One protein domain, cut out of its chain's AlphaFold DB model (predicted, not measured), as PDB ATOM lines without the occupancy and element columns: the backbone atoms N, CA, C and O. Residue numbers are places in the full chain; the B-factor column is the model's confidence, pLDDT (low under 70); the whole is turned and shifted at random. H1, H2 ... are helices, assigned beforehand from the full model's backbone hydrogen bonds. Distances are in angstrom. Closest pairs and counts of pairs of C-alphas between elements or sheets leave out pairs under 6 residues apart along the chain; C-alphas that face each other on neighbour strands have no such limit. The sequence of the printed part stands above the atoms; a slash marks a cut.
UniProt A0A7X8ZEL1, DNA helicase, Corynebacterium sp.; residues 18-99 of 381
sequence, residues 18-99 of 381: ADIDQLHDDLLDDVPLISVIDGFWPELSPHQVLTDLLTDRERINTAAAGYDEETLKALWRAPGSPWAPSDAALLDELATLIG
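Overview. This is residues 18 to 99 of the 381 residues of the protein "DNA helicase" of Corynebacterium sp. (UniProt A0A7X8ZEL1). A small head of four short helices, H3 to H6, has a thin two-helix arm sticking out of it, and this arm makes much of the length. In the head H6 packs on H3, H4 makes a corner with the end of H3, H5 follows, and a long link leads back to H6; in the arm, residues 18 to 33 and 35 to 41 stand free, with H1 and H2 set at a corner to each other. The printed part has 82 residues with six named helices, H1 to H6 in that order along the chain, and no named strand: the class is all helix. The whole is only just extended, close to loose, with a radius of gyration of the C-alphas of 18.0 A and spans of 58 by 24 by 23 A.

Arrangement. Start at the longest helix, H6, residues 87 to 98. It touches H3, residues 46 to 55, and the closest C-alphas are those of Pro 46 and Leu 94, 5.2 A apart. H3 and H6 run opposite ways at a steep tilt of 61 degrees. At the other end of H3 look for H4, residues 57 to 63; the two touch only at the corner by their link, with the C-alphas of Leu 53 and Arg 59 closest at 5.6 A, and stand at a steep tilt of 59 degrees, opposite ways. H5, residues 69 to 75, only just touches H4, with 3 pairs of C-alphas within 8 A, the closest those of Ile 60 and Leu 72 at 6.8 A; their lines are about perpendicular at 80 degrees. H5 is close to but not clearly touching H3, with the C-alphas of Leu 54 and Leu 75 closest at 6.3 A. H4 and H6 are apart. Moving out into the arm, H2, residues 31 to 40, is apart from H3. H1, residues 18 to 28, is close to but not clearly touching H2: the closest C-alphas, of Leu 27 and Leu 33, are 7.3 A apart. Their tilt of 68 degrees is steep, only just short of about perpendicular. In H1, H2, H3, H4, H5 and H6 every O i to N i+4 pair is within hydrogen-bond range.

Along the chain. Find C-alpha 87 at (216.730, 225.188, 255.372); from there H6 runs 16.0 A to C-alpha 98 at (208.571, 215.970, 265.611). H1 begins at C-alpha 18, (198.687, 191.837, 283.564), and measures 15.3 A. H2 measures 14.5 A and H3 14.2 A, while H4 and H5 measure 9.8 A and 10.0 A.

Size, cuts and confidence. The two C-alphas farthest apart, those of Ala 18 and Glu 70, are 58.6 A apart. The printed part has no cut. The link from H5 to H6, 11 residues, is long, and the other four links are tight. The mean pLDDT of the printed part is 91.0, and no printed residue is under 70.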
ATOM      1  N   ALA A  18     198.036 192.748 284.501       83.25
ATOM      2  CA  ALA A  18     198.687 191.837 283.564       83.25
ATOM      3  C   ALA A  18     197.865 191.619 282.279       83.25
ATOM      4  O   ALA A  18     198.439 191.501 281.205       83.25
ATOM      5  N   ASP A  19     196.528 191.602 282.370       83.19
ATOM      6  CA  ASP A  19     195.671 191.487 281.179       83.19
ATOM      7  C   ASP A  19     195.720 192.755 280.315       83.19
ATOM      8  O   ASP A  19     195.567 192.683 279.099       83.19
ATOM      9  N   ILE A  20     195.908 193.922 280.939       83.25
ATOM     10  CA  ILE A  20     196.094 195.193 280.228       83.25
ATOM     11  C   ILE A  20     197.463 195.215 279.546       83.25
ATOM     12  O   ILE A  20     197.538 195.615 278.389       83.25
ATOM     13  N   ASP A  21     198.512 194.759 280.233       82.38
ATOM     14  CA  ASP A  21     199.864 194.688 279.673       82.38
ATOM     15  C   ASP A  21     199.905 193.732 278.469       82.38
ATOM     16  O   ASP A  21     200.333 194.130 277.391       82.38
ATOM     17  N   GLN A  22     199.328 192.531 278.595       84.31
ATOM     18  CA  GLN A  22     199.214 191.589 277.476       84.31
ATOM     19  C   GLN A  22     198.399 192.167 276.312       84.31
ATOM     20  O   GLN A  22     198.748 191.970 275.155       84.31
ATOM     21  N   LEU A  23     197.312 192.894 276.598       85.88
ATOM     22  CA  LEU A  23     196.526 193.552 275.555       85.88
ATOM     23  C   LEU A  23     197.341 194.635 274.834       85.88
ATOM     24  O   LEU A  23     197.158 194.819 273.636       85.88
ATOM     25  N   HIS A  24     198.206 195.369 275.536       82.81
ATOM     26  CA  HIS A  24     199.105 196.322 274.891       82.81
ATOM     27  C   HIS A  24     200.102 195.613 273.974       82.81
ATOM     28  O   HIS A  24     200.253 196.053 272.839       82.81
ATOM     29  N   ASP A  25     200.709 194.513 274.421       84.12
ATOM     30  CA  ASP A  25     201.632 193.718 273.602       84.12
ATOM     31  C   ASP A  25     200.928 193.160 272.350       84.12
ATOM     32  O   ASP A  25     201.398 193.356 271.232       84.12
ATOM     33  N   ASP A  26     199.732 192.583 272.509       86.19
ATOM     34  CA  ASP A  26     198.935 192.058 271.392       86.19
ATOM     35  C   ASP A  26     198.566 193.158 270.372       86.19
ATOM     36  O   ASP A  26     198.528 192.910 269.166       86.19
ATOM     37  N   LEU A  27     198.282 194.381 270.840       86.38
ATOM     38  CA  LEU A  27     197.986 195.529 269.972       86.38
ATOM     39  C   LEU A  27     199.239 196.061 269.259       86.38
ATOM     40  O   LEU A  27     199.115 196.577 268.149       86.38
ATOM     41  N   LEU A  28     200.418 195.951 269.877       81.75
ATOM     42  CA  LEU A  28     201.697 196.346 269.277       81.75
ATOM     43  C   LEU A  28     202.140 195.401 268.154       81.75
ATOM     44  O   LEU A  28     202.883 195.835 267.278       81.75
ATOM     45  N   ASP A  29     201.651 194.159 268.146       86.31
ATOM     46  CA  ASP A  29     201.945 193.157 267.112       86.31
ATOM     47  C   ASP A  29     200.853 193.061 266.016       86.31
ATOM     48  O   ASP A  29     201.031 192.377 264.999       86.31
ATOM     49  N   ASP A  30     199.716 193.750 266.176       91.50
ATOM     50  CA  ASP A  30     198.595 193.722 265.225       91.50
ATOM     51  C   ASP A  30     198.888 194.565 263.968       91.50
ATOM     52  O   ASP A  30     198.591 195.757 263.880       91.50
ATOM     53  N   VAL A  31     199.456 193.915 262.947       90.38
ATOM     54  CA  VAL A  31     199.845 194.534 261.666       90.38
ATOM     55  C   VAL A  31     198.723 195.373 261.013       90.38
ATOM     56  O   VAL A  31     198.999 196.505 260.604       90.38
ATOM     57  N   PRO A  32     197.466 194.894 260.880       91.06
ATOM     58  CA  PRO A  32     196.343 195.724 260.440       91.06
ATOM     59  C   PRO A  32     196.145 197.017 261.235       91.06
ATOM     60  O   PRO A  32     195.884 198.060 260.633       91.06
ATOM     61  N   LEU A  33     196.242 196.958 262.565       88.56
ATOM     62  CA  LEU A  33     196.080 198.127 263.425       88.56
ATOM     63  C   LEU A  33     197.227 199.119 263.218       88.56
ATOM     64  O   LEU A  33     196.964 200.301 262.993       88.56
ATOM     65  N   ILE A  34     198.469 198.629 263.216       86.62
ATOM     66  CA  ILE A  34     199.674 199.431 262.957       86.62
ATOM     67  C   ILE A  34     199.558 200.126 261.598       86.62
ATOM     68  O   ILE A  34     199.719 201.337 261.516       86.62
ATOM     69  N   SER A  35     199.143 199.412 260.547       89.00
ATOM     70  CA  SER A  35     198.973 199.998 259.211       89.00
ATOM     71  C   SER A  35     197.914 201.106 259.159       89.00
ATOM     72  O   SER A  35     198.039 202.029 258.351       89.00
ATOM     73  N   VAL A  36     196.852 201.021 259.970       91.75
ATOM     74  CA  VAL A  36     195.860 202.101 260.080       91.75
ATOM     75  C   VAL A  36     196.458 203.287 260.827       91.75
ATOM     76  O   VAL A  36     196.278 204.419 260.384       91.75
ATOM     77  N   ILE A  37     197.176 203.037 261.925       88.75
ATOM     78  CA  ILE A  37     197.860 204.083 262.693       88.75
ATOM     79  C   ILE A  37     198.866 204.810 261.801       88.75
ATOM     80  O   ILE A  37     198.757 206.025 261.690       88.75
ATOM     81  N   ASP A  38     199.727 204.101 261.075       86.69
ATOM     82  CA  ASP A  38     200.699 204.681 260.137       86.69
ATOM     83  C   ASP A  38     200.030 205.531 259.046       86.69
ATOM     84  O   ASP A  38     200.588 206.523 258.581       86.69
ATOM     85  N   GLY A  39     198.804 205.179 258.646       89.12
ATOM     86  CA  GLY A  39     198.024 205.957 257.684       89.12
ATOM     87  C   GLY A  39     197.536 207.311 258.215       89.12
ATOM     88  O   GLY A  39     197.360 208.241 257.428       89.12
ATOM     89  N   PHE A  40     197.308 207.440 259.526       90.56
ATOM     90  CA  PHE A  40     196.839 208.682 260.164       90.56
ATOM     91  C   PHE A  40     197.941 209.440 260.912       90.56
ATOM     92  O   PHE A  40     197.859 210.662 261.038       90.56
ATOM     93  N   TRP A  41     198.940 208.726 261.419       88.12
ATOM     94  CA  TRP A  41     200.020 209.226 262.258       88.12
ATOM     95  C   TRP A  41     201.358 208.589 261.851       88.12
ATOM     96  O   TRP A  41     201.948 207.837 262.627       88.12
ATOM     97  N   PRO A  42     201.829 208.852 260.619       88.75
ATOM     98  CA  PRO A  42     203.070 208.271 260.127       88.75
ATOM     99  C   PRO A  42     204.266 208.738 260.957       88.75
ATOM    100  O   PRO A  42     204.292 209.864 261.461       88.75
ATOM    101  N   GLU A  43     205.300 207.904 261.026       86.00
ATOM    102  CA  GLU A  43     206.607 208.345 261.498       86.00
ATOM    103  C   GLU A  43     207.201 209.333 260.483       86.00
ATOM    104  O   GLU A  43     207.341 209.038 259.293       86.00
ATOM    105  N   LEU A  44     207.507 210.542 260.949       90.69
ATOM    106  CA  LEU A  44     207.979 211.635 260.109       90.69
ATOM    107  C   LEU A  44     209.436 211.946 260.427       90.69
ATOM    108  O   LEU A  44     209.808 212.085 261.587       90.69
ATOM    109  N   SER A  45     210.250 212.155 259.394       91.62
ATOM    110  CA  SER A  45     211.563 212.783 259.558       91.62
ATOM    111  C   SER A  45     211.523 214.265 259.155       91.62
ATOM    112  O   SER A  45     210.806 214.623 258.215       91.62
ATOM    113  N   PRO A  46     212.334 215.141 259.784       93.25
ATOM    114  CA  PRO A  46     212.412 216.559 259.414       93.25
ATOM    115  C   PRO A  46     212.682 216.786 257.922       93.25
ATOM    116  O   PRO A  46     212.050 217.628 257.289       93.25
ATOM    117  N   HIS A  47     213.584 215.984 257.345       93.69
ATOM    118  CA  HIS A  47     213.956 216.064 255.933       93.69
ATOM    119  C   HIS A  47     212.785 215.730 255.006       93.69
ATOM    120  O   HIS A  47     212.566 216.444 254.027       93.69
ATOM    121  N   GLN A  48     212.024 214.673 255.311       93.31
ATOM    122  CA  GLN A  48     210.843 214.299 254.529       93.31
ATOM    123  C   GLN A  48     209.763 215.371 254.627       93.31
ATOM    124  O   GLN A  48     209.254 215.807 253.602       93.31
ATOM    125  N   VAL A  49     209.467 215.857 255.837       95.06
ATOM    126  CA  VAL A  49     208.437 216.886 256.042       95.06
ATOM    127  C   VAL A  49     208.757 218.148 255.251       95.06
ATOM    128  O   VAL A  49     207.889 218.658 254.543       95.06
ATOM    129  N   LEU A  50     209.999 218.636 255.330       95.69
ATOM    130  CA  LEU A  50     210.391 219.845 254.612       95.69
ATOM    131  C   LEU A  50     210.400 219.630 253.092       95.69
ATOM    132  O   LEU A  50     209.906 220.481 252.356       95.69
ATOM    133  N   THR A  51     210.902 218.485 252.621       95.56
ATOM    134  CA  THR A  51     210.925 218.152 251.185       95.56
ATOM    135  C   THR A  51     209.515 218.069 250.615       95.56
ATOM    136  O   THR A  51     209.216 218.697 249.598       95.56
ATOM    137  N   ASP A  52     208.632 217.322 251.270       94.50
ATOM    138  CA  ASP A  52     207.265 217.150 250.806       94.50
ATOM    139  C   ASP A  52     206.494 218.472 250.835       94.50
ATOM    140  O   ASP A  52     205.717 218.755 249.926       94.50
ATOM    141  N   LEU A  53     206.707 219.297 251.869       95.44
ATOM    142  CA  LEU A  53     206.084 220.612 251.957       95.44
ATOM    143  C   LEU A  53     206.541 221.505 250.801       95.44
ATOM    144  O   LEU A  53     205.699 222.043 250.098       95.44
ATOM    145  N   LEU A  54     207.848 221.645 250.564       95.69
ATOM    146  CA  LEU A  54     208.374 222.586 249.566       95.69
ATOM    147  C   LEU A  54     208.190 222.118 248.113       95.69
ATOM    148  O   LEU A  54     208.328 222.922 247.192       95.69
ATOM    149  N   THR A  55     207.860 220.846 247.882       96.19
ATOM    150  CA  THR A  55     207.619 220.302 246.533       96.19
ATOM    151  C   THR A  55     206.135 220.209 246.165       96.19
ATOM    152  O   THR A  55     205.806 220.136 244.975       96.19
ATOM    153  N   ASP A  56     205.230 220.295 247.143       95.94
ATOM    154  CA  ASP A  56     203.782 220.187 246.956       95.94
ATOM    155  C   ASP A  56     203.071 221.531 247.181       95.94
ATOM    156  O   ASP A  56     202.935 222.033 248.297       95.94
ATOM    157  N   ARG A  57     202.544 222.106 246.096       94.12
ATOM    158  CA  ARG A  57     201.830 223.391 246.140       94.12
ATOM    159  C   ARG A  57     200.562 223.352 246.987       94.12
ATOM    160  O   ARG A  57     200.200 224.378 247.553       94.12
ATOM    161  N   GLU A  58     199.869 222.220 247.066       94.31
ATOM    162  CA  GLU A  58     198.657 222.106 247.882       94.31
ATOM    163  C   GLU A  58     199.005 222.157 249.373       94.31
ATOM    164  O   GLU A  58     198.350 222.869 250.144       94.31
ATOM    165  N   ARG A  59     200.096 221.489 249.769       94.81
ATOM    166  CA  ARG A  59     200.623 221.560 251.138       94.81
ATOM    167  C   ARG A  59     201.098 222.969 251.484       94.81
ATOM    168  O   ARG A  59     200.729 223.463 252.548       94.81
ATOM    169  N   ILE A  60     201.823 223.643 250.584       95.31
ATOM    170  CA  ILE A  60     202.232 225.049 250.768       95.31
ATOM    171  C   ILE A  60     201.004 225.936 250.965       95.31
ATOM    172  O   ILE A  60     200.924 226.652 251.957       95.31
ATOM    173  N   ASN A  61     200.013 225.847 250.075       93.56
ATOM    174  CA  ASN A  61     198.800 226.662 250.164       93.56
ATOM    175  C   ASN A  61     198.017 226.416 251.458       93.56
ATOM    176  O   ASN A  61     197.391 227.335 251.976       93.56
ATOM    177  N   THR A  62     198.053 225.195 251.992       94.75
ATOM    178  CA  THR A  62     197.390 224.857 253.256       94.75
ATOM    179  C   THR A  62     198.161 225.404 254.458       94.75
ATOM    180  O   THR A  62     197.567 226.010 255.348       94.75
ATOM    181  N   ALA A  63     199.483 225.216 254.489       93.12
ATOM    182  CA  ALA A  63     200.332 225.610 255.612       93.12
ATOM    183  C   ALA A  63     200.596 227.125 255.670       93.12
ATOM    184  O   ALA A  63     200.723 227.693 256.752       93.12
ATOM    185  N   ALA A  64     200.656 227.781 254.511       92.38
ATOM    186  CA  ALA A  64     201.016 229.184 254.346       92.38
ATOM    187  C   ALA A  64     199.855 230.027 253.779       92.38
ATOM    188  O   ALA A  64     200.083 231.066 253.173       92.38
ATOM    189  N   ALA A  65     198.599 229.629 254.011       88.62
ATOM    190  CA  ALA A  65     197.406 230.265 253.428       88.62
ATOM    191  C   ALA A  65     197.276 231.790 253.657       88.62
ATOM    192  O   ALA A  65     196.504 232.450 252.968       88.62
ATOM    193  N   GLY A  66     197.979 232.343 254.652       90.94
ATOM    194  CA  GLY A  66     197.984 233.775 254.963       90.94
ATOM    195  C   GLY A  66     198.998 234.615 254.178       90.94
ATOM    196  O   GLY A  66     198.982 235.833 254.331       90.94
ATOM    197  N   TYR A  67     199.871 233.996 253.381       92.62
ATOM    198  CA  TYR A  67     200.888 234.688 252.588       92.62
ATOM    199  C   TYR A  67     200.364 235.088 251.205       92.62
ATOM    200  O   TYR A  67     199.379 234.542 250.704       92.62
ATOM    201  N   ASP A  68     201.025 236.065 250.589       93.12
ATOM    202  CA  ASP A  68     200.724 236.507 249.231       93.12
ATOM    203  C   ASP A  68     201.164 235.474 248.170       93.12
ATOM    204  O   ASP A  68     201.952 234.560 248.424       93.12
ATOM    205  N   GLU A  69     200.636 235.619 246.953       91.44
ATOM    206  CA  GLU A  69     200.871 234.676 245.853       91.44
ATOM    207  C   GLU A  69     202.346 234.611 245.422       91.44
ATOM    208  O   GLU A  69     202.818 233.547 245.012       91.44
ATOM    209  N   GLU A  70     203.085 235.717 245.523       91.75
ATOM    210  CA  GLU A  70     204.499 235.769 245.160       91.75
ATOM    211  C   GLU A  70     205.336 234.963 246.155       91.75
ATOM    212  O   GLU A  70     206.106 234.095 245.737       91.75
ATOM    213  N   THR A  71     205.091 235.140 247.455       90.50
ATOM    214  CA  THR A  71     205.723 234.351 248.519       90.50
ATOM    215  C   THR A  71     205.417 232.858 248.377       90.50
ATOM    216  O   THR A  71     206.327 232.028 248.397       90.50
ATOM    217  N   LEU A  72     204.149 232.485 248.169       91.50
ATOM    218  CA  LEU A  72     203.757 231.079 247.985       91.50
ATOM    219  C   LEU A  72     204.459 230.441 246.781       91.50
ATOM    220  O   LEU A  72     204.896 229.289 246.834       91.50
ATOM    221  N   LYS A  73     204.596 231.201 245.691       91.62
ATOM    222  CA  LYS A  73     205.309 230.762 244.493       91.62
ATOM    223  C   LYS A  73     206.816 230.641 244.734       91.62
ATOM    224  O   LYS A  73     207.413 229.714 244.191       91.62
ATOM    225  N   ALA A  74     207.406 231.538 245.523       91.50
ATOM    226  CA  ALA A  74     208.828 231.531 245.865       91.50
ATOM    227  C   ALA A  74     209.219 230.373 246.801       91.50
ATOM    228  O   ALA A  74     210.337 229.869 246.717       91.50
ATOM    229  N   LEU A  75     208.299 229.911 247.657       92.75
ATOM    230  CA  LEU A  75     208.526 228.753 248.531       92.75
ATOM    231  C   LEU A  75     208.630 227.432 247.758       92.75
ATOM    232  O   LEU A  75     209.359 226.533 248.177       92.75
ATOM    233  N   TRP A  76     207.902 227.293 246.648       95.44
ATOM    234  CA  TRP A  76     207.876 226.045 245.888       95.44
ATOM    235  C   TRP A  76     209.208 225.771 245.182       95.44
ATOM    236  O   TRP A  76     209.744 226.623 244.471       95.44
ATOM    237  N   ARG A  77     209.700 224.534 245.298       93.94
ATOM    238  CA  ARG A  77     210.929 224.063 244.651       93.94
ATOM    239  C   ARG A  77     210.669 222.801 243.839       93.94
ATOM    240  O   ARG A  77     209.807 221.986 244.163       93.94
ATOM    241  N   ALA A  78     211.445 222.617 242.773       93.44
ATOM    242  CA  ALA A  78     211.373 221.391 241.990       93.44
ATOM    243  C   ALA A  78     211.860 220.190 242.832       93.44
ATOM    244  O   ALA A  78     212.816 220.339 243.601       93.44
ATOM    245  N   PRO A  79     211.264 218.993 242.683       92.75
ATOM    246  CA  PRO A  79     211.761 217.790 243.348       92.75
ATOM    247  C   PRO A  79     213.241 217.534 243.037       92.75
ATOM    248  O   PRO A  79     213.659 217.611 241.882       92.75
ATOM    249  N   GLY A  80     214.028 217.227 244.069       89.88
ATOM    250  CA  GLY A  80     215.477 217.028 243.951       89.88
ATOM    251  C   GLY A  80     216.307 218.319 243.935       89.88
ATOM    252  O   GLY A  80     217.508 218.250 243.684       89.88
ATOM    253  N   SER A  81     215.698 219.480 244.203       91.81
ATOM    254  CA  SER A  81     216.453 220.717 244.446       91.81
ATOM    255  C   SER A  81     217.405 220.543 245.639       91.81
ATOM    256  O   SER A  81     217.027 219.890 246.615       91.81
ATOM    257  N   PRO A  82     218.623 221.112 245.586       93.75
ATOM    258  CA  PRO A  82     219.548 221.059 246.711       93.75
ATOM    259  C   PRO A  82     219.007 221.841 247.914       93.75
ATOM    260  O   PRO A  82     218.198 222.761 247.766       93.75
ATOM    261  N   TRP A  83     219.493 221.485 249.104       93.62
ATOM    262  CA  TRP A  83     219.245 222.256 250.319       93.62
ATOM    263  C   TRP A  83     219.914 223.627 250.224       93.62
ATOM    264  O   TRP A  83     221.072 223.741 249.816       93.62
ATOM    265  N   ALA A  84     219.175 224.657 250.615       91.38
ATOM    266  CA  ALA A  84     219.670 226.008 250.796       91.38
ATOM    267  C   ALA A  84     220.141 226.205 252.250       91.38
ATOM    268  O   ALA A  84     219.638 225.528 253.152       91.38
ATOM    269  N   PRO A  85     221.048 227.163 252.519       90.12
ATOM    270  CA  PRO A  85     221.475 227.483 253.884       90.12
ATOM    271  C   PRO A  85     220.305 227.768 254.842       90.12
ATOM    272  O   PRO A  85     220.287 227.264 255.962       90.12
ATOM    273  N   SER A  86     219.270 228.465 254.358       90.19
ATOM    274  CA  SER A  86     218.055 228.794 255.119       90.19
ATOM    275  C   SER A  86     217.277 227.571 255.624       90.19
ATOM    276  O   SER A  86     216.494 227.679 256.567       90.19
ATOM    277  N   ASP A  87     217.464 226.401 255.007       94.94
ATOM    278  CA  ASP A  87     216.730 225.188 255.372       94.94
ATOM    279  C   ASP A  87     217.259 224.568 256.672       94.94
ATOM    280  O   ASP A  87     216.525 223.849 257.349       94.94
ATOM    281  N   ALA A  88     218.501 224.872 257.068       94.06
ATOM    282  CA  ALA A  88     219.119 224.315 258.269       94.06
ATOM    283  C   ALA A  88     218.319 224.648 259.541       94.06
ATOM    284  O   ALA A  88     218.011 223.758 260.336       94.06
ATOM    285  N   ALA A  89     217.913 225.911 259.701       95.12
ATOM    286  CA  ALA A  89     217.118 226.340 260.849       95.12
ATOM    287  C   ALA A  89     215.691 225.761 260.835       95.12
ATOM    288  O   ALA A  89     215.121 225.488 261.893       95.12
ATOM    289  N   LEU A  90     215.117 225.529 259.649       95.62
ATOM    290  CA  LEU A  90     213.807 224.884 259.508       95.62
ATOM    291  C   LEU A  90     213.870 223.402 259.890       95.62
ATOM    292  O   LEU A  90     212.992 222.913 260.600       95.62
ATOM    293  N   LEU A  91     214.921 222.698 259.463       95.06
ATOM    294  CA  LEU A  91     215.163 221.304 259.835       95.06
ATOM    295  C   LEU A  91     215.388 221.154 261.347       95.06
ATOM    296  O   LEU A  91     214.858 220.214 261.936       95.06
ATOM    297  N   ASP A  92     216.103 222.086 261.988       94.00
ATOM    298  CA  ASP A  92     216.266 222.120 263.454       94.00
ATOM    299  C   ASP A  92     214.932 222.302 264.193       94.00
ATOM    300  O   ASP A  92     214.638 221.603 265.170       94.00
ATOM    301  N   GLU A  93     214.091 223.226 263.723       94.94
ATOM    302  CA  GLU A  93     212.773 223.447 264.320       94.94
ATOM    303  C   GLU A  93     211.878 222.214 264.128       94.94
ATOM    304  O   GLU A  93     211.264 221.755 265.091       94.94
ATOM    305  N   LEU A  94     211.859 221.616 262.932       94.81
ATOM    306  CA  LEU A  94     211.113 220.384 262.661       94.81
ATOM    307  C   LEU A  94     211.602 219.210 263.514       94.81
ATOM    308  O   LEU A  94     210.776 218.469 264.037       94.81
ATOM    309  N   ALA A  95     212.914 219.064 263.714       91.25
ATOM    310  CA  ALA A  95     213.476 218.058 264.615       91.25
ATOM    311  C   ALA A  95     212.949 218.208 266.049       91.25
ATOM    312  O   ALA A  95     212.647 217.212 266.707       91.25
ATOM    313  N   THR A  96     212.774 219.451 266.508       89.88
ATOM    314  CA  THR A  96     212.163 219.737 267.812       89.88
ATOM    315  C   THR A  96     210.670 219.403 267.824       89.88
ATOM    316  O   THR A  96     210.195 218.803 268.784       89.88
ATOM    317  N   LEU A  97     209.921 219.807 266.793       92.56
ATOM    318  CA  LEU A  97     208.463 219.640 266.739       92.56
ATOM    319  C   LEU A  97     208.037 218.177 266.589       92.56
ATOM    320  O   LEU A  97     207.049 217.768 267.192       92.56
ATOM    321  N   ILE A  98     208.779 217.409 265.792       91.19
ATOM    322  CA  ILE A  98     208.571 215.970 265.611       91.19
ATOM    323  C   ILE A  98     209.007 215.210 266.870       91.19
ATOM    324  O   ILE A  98     208.374 214.227 267.238       91.19
ATOM    325  N   GLY A  99     210.056 215.690 267.548       83.81
ATOM    326  CA  GLY A  99     210.618 215.040 268.726       83.81
ATOM    327  C   GLY A  99     211.500 213.858 268.345       83.81
ATOM    328  O   GLY A  99     211.193 212.726 268.708       83.81
TER     329      GLY A  99